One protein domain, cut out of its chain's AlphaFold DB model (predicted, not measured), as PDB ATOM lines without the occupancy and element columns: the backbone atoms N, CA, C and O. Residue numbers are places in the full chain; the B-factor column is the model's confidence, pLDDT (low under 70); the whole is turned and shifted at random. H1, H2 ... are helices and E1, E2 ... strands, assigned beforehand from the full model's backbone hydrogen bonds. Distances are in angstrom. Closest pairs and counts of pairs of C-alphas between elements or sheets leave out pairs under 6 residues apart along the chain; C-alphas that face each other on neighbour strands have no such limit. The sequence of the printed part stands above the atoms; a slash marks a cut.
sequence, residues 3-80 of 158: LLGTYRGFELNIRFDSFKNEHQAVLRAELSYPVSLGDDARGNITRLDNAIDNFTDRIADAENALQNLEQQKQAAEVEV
ATOM      1  N   LEU A   3     -41.553   7.525   4.592       91.31
ATOM      2  CA  LEU A   3     -41.711   7.520   6.046       91.31
ATOM      3  C   LEU A   3     -42.696   8.621   6.449       91.31
ATOM      4  O   LEU A   3     -42.496   9.784   6.099       91.31
ATOM      5  N   LEU A   4     -43.754   8.250   7.168       89.88
ATOM      6  CA  LEU A   4     -44.753   9.184   7.692       89.88
ATOM      7  C   LEU A   4     -44.472   9.578   9.145       89.88
ATOM      8  O   LEU A   4     -44.844  10.671   9.561       89.88
ATOM      9  N   GLY A   5     -43.824   8.703   9.914       92.44
ATOM     10  CA  GLY A   5     -43.489   8.950  11.314       92.44
ATOM     11  C   GLY A   5     -43.544   7.672  12.136       92.44
ATOM     12  O   GLY A   5     -43.304   6.588  11.614       92.44
ATOM     13  N   THR A   6     -43.882   7.795  13.417       93.06
ATOM     14  CA  THR A   6     -44.014   6.658  14.334       93.06
ATOM     15  C   THR A   6     -45.436   6.545  14.867       93.06
ATOM     16  O   THR A   6     -46.011   7.542  15.304       93.06
ATOM     17  N   TYR A   7     -45.987   5.335  14.894       93.38
ATOM     18  CA  TYR A   7     -47.304   5.033  15.447       93.38
ATOM     19  C   TYR A   7     -47.185   3.926  16.495       93.38
ATOM     20  O   TYR A   7     -46.731   2.832  16.175       93.38
ATOM     21  N   ARG A   8     -47.544   4.212  17.757       90.31
ATOM     22  CA  ARG A   8     -47.455   3.261  18.892       90.31
ATOM     23  C   ARG A   8     -46.087   2.553  19.015       90.31
ATOM     24  O   ARG A   8     -46.019   1.401  19.418       90.31
ATOM     25  N   GLY A   9     -45.001   3.250  18.674       90.50
ATOM     26  CA  GLY A   9     -43.636   2.707  18.717       90.50
ATOM     27  C   GLY A   9     -43.170   1.997  17.440       90.50
ATOM     28  O   GLY A   9     -42.003   1.636  17.358       90.50
ATOM     29  N   PHE A  10     -44.029   1.854  16.430       92.19
ATOM     30  CA  PHE A  10     -43.671   1.318  15.115       92.19
ATOM     31  C   PHE A  10     -43.346   2.437  14.135       92.19
ATOM     32  O   PHE A  10     -44.018   3.470  14.122       92.19
ATOM     33  N   GLU A  11     -42.373   2.219  13.254       94.19
ATOM     34  CA  GLU A  11     -42.131   3.125  12.134       94.19
ATOM     35  C   GLU A  11     -43.232   2.954  11.083       94.19
ATOM     36  O   GLU A  11     -43.405   1.887  10.486       94.19
ATOM     37  N   LEU A  12     -43.989   4.019  10.843       94.00
ATOM     38  CA  LEU A  12     -45.089   4.046   9.897       94.00
ATOM     39  C   LEU A  12     -44.592   4.544   8.545       94.00
ATOM     40  O   LEU A  12     -44.239   5.712   8.370       94.00
ATOM     41  N   ASN A  13     -44.621   3.659   7.560       93.88
ATOM     42  CA  ASN A  13     -44.305   3.980   6.179       93.88
ATOM     43  C   ASN A  13     -45.559   3.897   5.318       93.88
ATOM     44  O   ASN A  13     -46.435   3.088   5.586       93.88
ATOM     45  N   ILE A  14     -45.629   4.667   4.240       92.94
ATOM     46  CA  ILE A  14     -46.689   4.535   3.242       92.94
ATOM     47  C   ILE A  14     -46.127   4.022   1.924       92.94
ATOM     48  O   ILE A  14     -45.025   4.382   1.476       92.94
ATOM     49  N   ARG A  15     -46.895   3.140   1.298       92.00
ATOM     50  CA  ARG A  15     -46.664   2.654  -0.056       92.00
ATOM     51  C   ARG A  15     -47.984   2.608  -0.812       92.00
ATOM     52  O   ARG A  15     -49.050   2.532  -0.213       92.00
ATOM     53  N   PHE A  16     -47.888   2.651  -2.129       92.19
ATOM     54  CA  PHE A  16     -49.005   2.341  -3.003       92.19
ATOM     55  C   PHE A  16     -48.826   0.908  -3.499       92.19
ATOM     56  O   PHE A  16     -47.741   0.554  -3.968       92.19
ATOM     57  N   ASP A  17     -49.851   0.084  -3.325       91.44
ATOM     58  CA  ASP A  17     -49.898  -1.270  -3.859       91.44
ATOM     59  C   ASP A  17     -50.575  -1.223  -5.230       91.44
ATOM     60  O   ASP A  17     -51.799  -1.150  -5.325       91.44
ATOM     61  N   SER A  18     -49.775  -1.249  -6.300       90.75
ATOM     62  CA  SER A  18     -50.284  -1.191  -7.675       90.75
ATOM     63  C   SER A  18     -51.112  -2.414  -8.073       90.75
ATOM     64  O   SER A  18     -51.863  -2.338  -9.040       90.75
ATOM     65  N   PHE A  19     -50.982  -3.543  -7.370       90.62
ATOM     66  CA  PHE A  19     -51.771  -4.736  -7.673       90.62
ATOM     67  C   PHE A  19     -53.204  -4.586  -7.158       90.62
ATOM     68  O   PHE A  19     -54.160  -4.903  -7.861       90.62
ATOM     69  N   LYS A  20     -53.350  -4.055  -5.941       88.88
ATOM     70  CA  LYS A  20     -54.655  -3.803  -5.312       88.88
ATOM     71  C   LYS A  20     -55.215  -2.404  -5.586       88.88
ATOM     72  O   LYS A  20     -56.359  -2.141  -5.240       88.88
ATOM     73  N   ASN A  21     -54.430  -1.527  -6.215       91.25
ATOM     74  CA  ASN A  21     -54.740  -0.113  -6.437       91.25
ATOM     75  C   ASN A  21     -55.145   0.629  -5.152       91.25
ATOM     76  O   ASN A  21     -56.059   1.449  -5.158       91.25
ATOM     77  N   GLU A  22     -54.456   0.350  -4.046       92.19
ATOM     78  CA  GLU A  22     -54.750   0.953  -2.745       92.19
ATOM     79  C   GLU A  22     -53.491   1.505  -2.072       92.19
ATOM     80  O   GLU A  22     -52.369   1.018  -2.262       92.19
ATOM     81  N   HIS A  23     -53.677   2.530  -1.242       91.25
ATOM     82  CA  HIS A  23     -52.626   2.995  -0.352       91.25
ATOM     83  C   HIS A  23     -52.552   2.082   0.869       91.25
ATOM     84  O   HIS A  23     -53.555   1.796   1.518       91.25
ATOM     85  N   GLN A  24     -51.347   1.641   1.205       93.88
ATOM     86  CA  GLN A  24     -51.088   0.827   2.382       93.88
ATOM     87  C   GLN A  24     -50.130   1.565   3.308       93.88
ATOM     88  O   GLN A  24     -49.052   2.012   2.899       93.88
ATOM     89  N   ALA A  25     -50.511   1.633   4.575       93.56
ATOM     90  CA  ALA A  25     -49.583   1.875   5.657       93.56
ATOM     91  C   ALA A  25     -48.799   0.589   5.926       93.56
ATOM     92  O   ALA A  25     -49.342  -0.504   5.876       93.56
ATOM     93  N   VAL A  26     -47.514   0.696   6.210       94.31
ATOM     94  CA  VAL A  26     -46.662  -0.423   6.590       94.31
ATOM     95  C   VAL A  26     -46.062  -0.084   7.937       94.31
ATOM     96  O   VAL A  26     -45.246   0.832   8.034       94.31
ATOM     97  N   LEU A  27     -46.467  -0.840   8.953       93.88
ATOM     98  CA  LEU A  27     -45.856  -0.814  10.274       93.88
ATOM     99  C   LEU A  27     -44.551  -1.611  10.192       93.88
ATOM    100  O   LEU A  27     -44.560  -2.802   9.863       93.88
ATOM    101  N   ARG A  28     -43.422  -0.938  10.410       92.38
ATOM    102  CA  ARG A  28     -42.081  -1.529  10.393       92.38
ATOM    103  C   ARG A  28     -41.576  -1.736  11.819       92.38
ATOM    104  O   ARG A  28     -41.583  -0.808  12.626       92.38
ATOM    105  N   ALA A  29     -41.130  -2.959  12.078       87.94
ATOM    106  CA  ALA A  29     -40.299  -3.366  13.207       87.94
ATOM    107  C   ALA A  29     -39.324  -4.445  12.693       87.94
ATOM    108  O   ALA A  29     -38.733  -4.262  11.629       87.94
ATOM    109  N   GLU A  30     -39.192  -5.580  13.385       87.31
ATOM    110  CA  GLU A  30     -38.425  -6.739  12.898       87.31
ATOM    111  C   GLU A  30     -39.014  -7.314  11.601       87.31
ATOM    112  O   GLU A  30     -38.301  -7.639  10.652       87.31
ATOM    113  N   LEU A  31     -40.344  -7.348  11.522       89.56
ATOM    114  CA  LEU A  31     -41.086  -7.681  10.316       89.56
ATOM    115  C   LEU A  31     -41.876  -6.466   9.821       89.56
ATOM    116  O   LEU A  31     -41.938  -5.405  10.445       89.56
ATOM    117  N   SER A  32     -42.448  -6.616   8.631       92.00
ATOM    118  CA  SER A  32     -43.228  -5.569   7.971       92.00
ATOM    119  C   SER A  32     -44.682  -5.976   7.888       92.00
ATOM    120  O   SER A  32     -44.998  -7.023   7.323       92.00
ATOM    121  N   TYR A  33     -45.562  -5.120   8.390       92.38
ATOM    122  CA  TYR A  33     -46.986  -5.408   8.473       92.38
ATOM    123  C   TYR A  33     -47.774  -4.381   7.657       92.38
ATOM    124  O   TYR A  33     -47.942  -3.242   8.101       92.38
ATOM    125  N   PRO A  34     -48.195  -4.733   6.428       92.88
ATOM    126  CA  PRO A  34     -49.008  -3.853   5.604       92.88
ATOM    127  C   PRO A  34     -50.458  -3.815   6.102       92.88
ATOM    128  O   PRO A  34     -51.046  -4.849   6.413       92.88
ATOM    129  N   VAL A  35     -51.036  -2.620   6.124       93.44
ATOM    130  CA  VAL A  35     -52.410  -2.309   6.515       93.44
ATOM    131  C   VAL A  35     -53.014  -1.418   5.435       93.44
ATOM    132  O   VAL A  35     -52.485  -0.345   5.137       93.44
ATOM    133  N   SER A  36     -54.114  -1.863   4.833       93.06
ATOM    134  CA  SER A  36     -54.829  -1.101   3.806       93.06
ATOM    135  C   SER A  36     -55.482   0.142   4.411       93.06
ATOM    136  O   SER A  36     -56.167   0.072   5.435       93.06
ATOM    137  N   LEU A  37     -55.252   1.290   3.779       92.00
ATOM    138  CA  LEU A  37     -55.848   2.566   4.152       92.00
ATOM    139  C   LEU A  37     -57.120   2.781   3.329       92.00
ATOM    140  O   LEU A  37     -57.136   2.539   2.127       92.00
ATOM    141  N   GLY A  38     -58.178   3.243   3.987       90.94
ATOM    142  CA  GLY A  38     -59.394   3.732   3.340       90.94
ATOM    143  C   GLY A  38     -59.466   5.258   3.351       90.94
ATOM    144  O   GLY A  38     -58.522   5.938   3.756       90.94
ATOM    145  N   ASP A  39     -60.623   5.789   2.965       90.12
ATOM    146  CA  ASP A  39     -60.811   7.236   2.792       90.12
ATOM    147  C   ASP A  39     -60.970   8.007   4.116       90.12
ATOM    148  O   ASP A  39     -60.632   9.187   4.195       90.12
ATOM    149  N   ASP A  40     -61.464   7.352   5.175       94.44
ATOM    150  CA  ASP A  40     -61.663   7.985   6.485       94.44
ATOM    151  C   ASP A  40     -60.425   7.877   7.387       94.44
ATOM    152  O   ASP A  40     -59.949   6.783   7.707       94.44
ATOM    153  N   ALA A  41     -59.957   9.027   7.877       91.19
ATOM    154  CA  ALA A  41     -58.824   9.132   8.787       91.19
ATOM    155  C   ALA A  41     -59.066   8.417  10.125       91.19
ATOM    156  O   ALA A  41     -58.160   7.750  10.627       91.19
ATOM    157  N   ARG A  42     -60.272   8.514  10.704       93.94
ATOM    158  CA  ARG A  42     -60.573   7.839  11.980       93.94
ATOM    159  C   ARG A  42     -60.634   6.330  11.793       93.94
ATOM    160  O   ARG A  42     -59.992   5.605  12.547       93.94
ATOM    161  N   GLY A  43     -61.306   5.870  10.740       95.38
ATOM    162  CA  GLY A  43     -61.303   4.465  10.347       95.38
ATOM    163  C   GLY A  43     -59.894   3.919  10.105       95.38
ATOM    164  O   GLY A  43     -59.604   2.794  10.496       95.38
ATOM    165  N   ASN A  44     -58.987   4.710   9.525       93.50
ATOM    166  CA  ASN A  44     -57.591   4.303   9.332       93.50
ATOM    167  C   ASN A  44     -56.842   4.099  10.650       93.50
ATOM    168  O   ASN A  44     -56.124   3.112  10.778       93.50
ATOM    169  N   ILE A  45     -57.046   4.972  11.639       93.75
ATOM    170  CA  ILE A  45     -56.470   4.802  12.982       93.75
ATOM    171  C   ILE A  45     -56.988   3.505  13.614       93.75
ATOM    172  O   ILE A  45     -56.193   2.701  14.086       93.75
ATOM    173  N   THR A  46     -58.296   3.237  13.533       95.06
ATOM    174  CA  THR A  46     -58.880   1.984  14.038       95.06
ATOM    175  C   THR A  46     -58.329   0.750  13.324       95.06
ATOM    176  O   THR A  46     -58.045  -0.252  13.969       95.06
ATOM    177  N   ARG A  47     -58.128   0.797  12.000       94.00
ATOM    178  CA  ARG A  47     -57.499  -0.312  11.257       94.00
ATOM    179  C   ARG A  47     -56.066  -0.567  11.718       94.00
ATOM    180  O   ARG A  47     -55.673  -1.724  11.816       94.00
ATOM    181  N   LEU A  48     -55.299   0.492  11.985       94.06
ATOM    182  CA  LEU A  48     -53.939   0.373  12.511       94.06
ATOM    183  C   LEU A  48     -53.932  -0.216  13.923       94.06
ATOM    184  O   LEU A  48     -53.123  -1.098  14.188       94.06
ATOM    185  N   ASP A  49     -54.841   0.222  14.795       94.19
ATOM    186  CA  ASP A  49     -54.979  -0.336  16.145       94.19
ATOM    187  C   ASP A  49     -55.344  -1.824  16.087       94.19
ATOM    188  O   ASP A  49     -54.622  -2.645  16.642       94.19
ATOM    189  N   ASN A  50     -56.351  -2.196  15.293       93.94
ATOM    190  CA  ASN A  50     -56.728  -3.599  15.102       93.94
ATOM    191  C   ASN A  50     -55.573  -4.447  14.541       93.94
ATOM    192  O   ASN A  50     -55.432  -5.617  14.887       93.94
ATOM    193  N   ALA A  51     -54.750  -3.882  13.653       93.25
ATOM    194  CA  ALA A  51     -53.594  -4.585  13.105       93.25
ATOM    195  C   ALA A  51     -52.513  -4.849  14.164       93.25
ATOM    196  O   ALA A  51     -51.835  -5.874  14.081       93.25
ATOM    197  N   ILE A  52     -52.359  -3.944  15.136       93.06
ATOM    198  CA  ILE A  52     -51.447  -4.111  16.273       93.06
ATOM    199  C   ILE A  52     -52.027  -5.109  17.276       93.06
ATOM    200  O   ILE A  52     -51.302  -5.991  17.730       93.06
ATOM    201  N   ASP A  53     -53.321  -5.017  17.582       94.06
ATOM    202  CA  ASP A  53     -53.991  -5.933  18.509       94.06
ATOM    203  C   ASP A  53     -53.927  -7.381  17.997       94.06
ATOM    204  O   ASP A  53     -53.652  -8.299  18.762       94.06
ATOM    205  N   ASN A  54     -54.026  -7.587  16.680       93.81
ATOM    206  CA  ASN A  54     -53.879  -8.901  16.043       93.81
ATOM    207  C   ASN A  54     -52.468  -9.521  16.187       93.81
ATOM    208  O   ASN A  54     -52.243 -10.662  15.786       93.81
ATOM    209  N   PHE A  55     -51.468  -8.808  16.721       92.00
ATOM    210  CA  PHE A  55     -50.165  -9.425  16.982       92.00
ATOM    211  C   PHE A  55     -50.228 -10.486  18.075       92.00
ATOM    212  O   PHE A  55     -49.485 -11.459  17.977       92.00
ATOM    213  N   THR A  56     -51.116 -10.356  19.066       92.31
ATOM    214  CA  THR A  56     -51.266 -11.386  20.106       92.31
ATOM    215  C   THR A  56     -51.707 -12.712  19.505       92.31
ATOM    216  O   THR A  56     -51.110 -13.748  19.792       92.31
ATOM    217  N   ASP A  57     -52.684 -12.664  18.604       94.12
ATOM    218  CA  ASP A  57     -53.244 -13.852  17.965       94.12
ATOM    219  C   ASP A  57     -52.221 -14.485  17.020       94.12
ATOM    220  O   ASP A  57     -51.999 -15.691  17.040       94.12
ATOM    221  N   ARG A  58     -51.487 -13.661  16.264       91.75
ATOM    222  CA  ARG A  58     -50.426 -14.146  15.372       91.75
ATOM    223  C   ARG A  58     -49.259 -14.797  16.104       91.75
ATOM    224  O   ARG A  58     -48.638 -15.696  15.541       91.75
ATOM    225  N   ILE A  59     -48.932 -14.333  17.309       93.25
ATOM    226  CA  ILE A  59     -47.916 -14.977  18.151       93.25
ATOM    227  C   ILE A  59     -48.422 -16.354  18.578       93.25
ATOM    228  O   ILE A  59     -47.716 -17.338  18.370       93.25
ATOM    229  N   ALA A  60     -49.661 -16.444  19.069       95.38
ATOM    230  CA  ALA A  60     -50.262 -17.719  19.452       95.38
ATOM    231  C   ALA A  60     -50.341 -18.704  18.268       95.38
ATOM    232  O   ALA A  60     -49.996 -19.876  18.405       95.38
ATOM    233  N   ASP A  61     -50.735 -18.240  17.082       94.69
ATOM    234  CA  ASP A  61     -50.774 -19.061  15.868       94.69
ATOM    235  C   ASP A  61     -49.381 -19.560  15.463       94.69
ATOM    236  O   ASP A  61     -49.227 -20.720  15.074       94.69
ATOM    237  N   ALA A  62     -48.356 -18.709  15.566       93.38
ATOM    238  CA  ALA A  62     -46.980 -19.083  15.256       93.38
ATOM    239  C   ALA A  62     -46.428 -20.121  16.246       93.38
ATOM    240  O   ALA A  62     -45.777 -21.077  15.821       93.38
ATOM    241  N   GLU A  63     -46.716 -19.973  17.541       95.44
ATOM    242  CA  GLU A  63     -46.345 -20.945  18.577       95.44
ATOM    243  C   GLU A  63     -47.022 -22.301  18.341       95.44
ATOM    244  O   GLU A  63     -46.357 -23.339  18.340       95.44
ATOM    245  N   ASN A  64     -48.323 -22.299  18.040       95.19
ATOM    246  CA  ASN A  64     -49.063 -23.514  17.700       95.19
ATOM    247  C   ASN A  64     -48.524 -24.175  16.422       95.19
ATOM    248  O   ASN A  64     -48.377 -25.396  16.362       95.19
ATOM    249  N   ALA A  65     -48.208 -23.389  15.389       94.44
ATOM    250  CA  ALA A  65     -47.624 -23.902  14.153       94.44
ATOM    251  C   ALA A  65     -46.252 -24.547  14.396       94.44
ATOM    252  O   ALA A  65     -45.976 -25.607  13.832       94.44
ATOM    253  N   LEU A  66     -45.425 -23.952  15.260       95.38
ATOM    254  CA  LEU A  66     -44.131 -24.504  15.659       95.38
ATOM    255  C   LEU A  66     -44.318 -25.848  16.373       95.38
ATOM    256  O   LEU A  66     -43.732 -26.844  15.950       95.38
ATOM    257  N   GLN A  67     -45.195 -25.906  17.378       94.62
ATOM    258  CA  GLN A  67     -45.483 -27.139  18.111       94.62
ATOM    259  C   GLN A  67     -45.990 -28.255  17.184       94.62
ATOM    260  O   GLN A  67     -45.544 -29.400  17.273       94.62
ATOM    261  N   ASN A  68     -46.898 -27.927  16.264       94.94
ATOM    262  CA  ASN A  68     -47.411 -28.879  15.283       94.94
ATOM    263  C   ASN A  68     -46.305 -29.389  14.350       94.94
ATOM    264  O   ASN A  68     -46.255 -30.581  14.047       94.94
ATOM    265  N   LEU A  69     -45.407 -28.512  13.899       94.06
ATOM    266  CA  LEU A  69     -44.300 -28.884  13.019       94.06
ATOM    267  C   LEU A  69     -43.290 -29.781  13.741       94.06
ATOM    268  O   LEU A  69     -42.817 -30.754  13.160       94.06
ATOM    269  N   GLU A  70     -43.000 -29.517  15.013       93.50
ATOM    270  CA  GLU A  70     -42.154 -30.391  15.831       93.50
ATOM    271  C   GLU A  70     -42.756 -31.788  15.994       93.50
ATOM    272  O   GLU A  70     -42.049 -32.784  15.833       93.50
ATOM    273  N   GLN A  71     -44.065 -31.880  16.245       91.94
ATOM    274  CA  GLN A  71     -44.762 -33.166  16.310       91.94
ATOM    275  C   GLN A  71     -44.707 -33.907  14.972       91.94
ATOM    276  O   GLN A  71     -44.406 -35.099  14.938       91.94
ATOM    277  N   GLN A  72     -44.949 -33.204  13.863       91.75
ATOM    278  CA  GLN A  72     -44.848 -33.782  12.521       91.75
ATOM    279  C   GLN A  72     -43.428 -34.253  12.216       91.75
ATOM    280  O   GLN A  72     -43.258 -35.328  11.650       91.75
ATOM    281  N   LYS A  73     -42.407 -33.495  12.629       92.38
ATOM    282  CA  LYS A  73     -41.004 -33.886  12.485       92.38
ATOM    283  C   LYS A  73     -40.713 -35.172  13.257       92.38
ATOM    284  O   LYS A  73     -40.129 -36.084  12.689       92.38
ATOM    285  N   GLN A  74     -41.139 -35.268  14.516       88.00
ATOM    286  CA  GLN A  74     -40.949 -36.480  15.319       88.00
ATOM    287  C   GLN A  74     -41.676 -37.683  14.710       88.00
ATOM    288  O   GLN A  74     -41.099 -38.760  14.607       88.00
ATOM    289  N   ALA A  75     -42.921 -37.501  14.262       84.19
ATOM    290  CA  ALA A  75     -43.677 -38.554  13.591       84.19
ATOM    291  C   ALA A  75     -42.984 -39.012  12.298       84.19
ATOM    292  O   ALA A  75     -42.813 -40.210  12.089       84.19
ATOM    293  N   ALA A  76     -42.510 -38.069  11.480       82.94
ATOM    294  CA  ALA A  76     -41.770 -38.365  10.260       82.94
ATOM    295  C   ALA A  76     -40.439 -39.076  10.551       82.94
ATOM    296  O   ALA A  76     -40.103 -40.030   9.861       82.94
ATOM    297  N   GLU A  77     -39.693 -38.676  11.584       83.62
ATOM    298  CA  GLU A  77     -38.464 -39.367  12.002       83.62
ATOM    299  C   GLU A  77     -38.745 -40.807  12.450       83.62
ATOM    300  O   GLU A  77     -37.994 -41.717  12.100       83.62
ATOM    301  N   VAL A  78     -39.849 -41.041  13.165       77.38
ATOM    302  CA  VAL A  78     -40.277 -42.393  13.558       77.38
ATOM    303  C   VAL A  78     -40.690 -43.224  12.342       77.38
ATOM    304  O   VAL A  78     -40.342 -44.400  12.267       77.38
ATOM    305  N   GLU A  79     -41.408 -42.645  11.380       73.00
ATOM    306  CA  GLU A  79     -41.801 -43.339  10.147       73.00
ATOM    307  C   GLU A  79     -40.611 -43.633   9.234       73.00
ATOM    308  O   GLU A  79     -40.555 -44.710   8.650       73.00
ATOM    309  N   VAL A  80     -39.631 -42.730   9.156       74.31
ATOM    310  CA  VAL A  80     -38.372 -42.956   8.431       74.31
ATOM    311  C   VAL A  80     -37.539 -44.042   9.108       74.31
ATOM    312  O   VAL A  80     -36.936 -44.868   8.429       74.31
TER     313      VAL A  80
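AT A GLANCE: This is residues 3 to 80 of the 158 residues of an uncharacterized protein of Faecalibacterium prausnitzii SL3/3 (UniProt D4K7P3). A small, strongly twisted sheet of four strands has the helix H1 over one face, and from this compact body the long helix H2 sticks out as an arm with residues 56 to 80. The arm makes much of the length of the 54 by 27 by 20 A outline. The printed part has 78 residues, in the order E1 E2 E3 E4 H1 H2, and its class is mixed, helices and strands. The sheet runs E1 E2 E3 E4, antiparallel throughout; the whole is only just extended, close to loose, with a radius of gyration of the C-alphas of 17.6 A.

HOW THE PARTS SIT: Strands E1 (residues 3 to 7), E2 (10 to 17), E3 (22 to 28) and E4 (32 to 36) form a meander, each strand the antiparallel neighbour of the one before. In the hairpin E1 and E2, N 7 and O 10 are within hydrogen-bond range at 2.8 A. In the hairpin E2 and E3, N 26 and O 13 are 2.7 A apart; in the hairpin E3 and E4, N 35 and O 25 are 2.7 A apart. Helix H1 (residues 41 to 53) is on the sheet, giving two layers, a helix on one face of a sheet. Its height over the sheet is 8.0 A. It lies over E3, slantwise to the strands at 44 degrees on the local plane. H1 touches E4, the closest C-alphas being those of Val 35 and Leu 48, 6.7 A apart. Helix H2 (residues 55 to 80) is not on the sheet, and H1 and H2 meet only through their link. In H1 and H2 every O i to N i+4 pair is within hydrogen-bond range.

IN THESE COORDINATES: E1 begins at C-alpha 3 (-41.711, 7.520, 6.046) and measures 11.2 A from first to last C-alpha; E2 measures 20.1 A, E3 18.4 A and E4 13.1 A. H1 measures 18.6 A. H2 measures 36.6 A, from C-alpha 55 (-50.165, -9.425, 16.982) to C-alpha 80 (-38.372, -42.956, 8.431).

THE WHOLE: The two C-alphas farthest apart are those of Asp 40 and Val 80, at 56.0 A. The printed part has no cut, and its five links between named elements are tight. Mean pLDDT of the printed part is 91.7, and no printed residue is under 70.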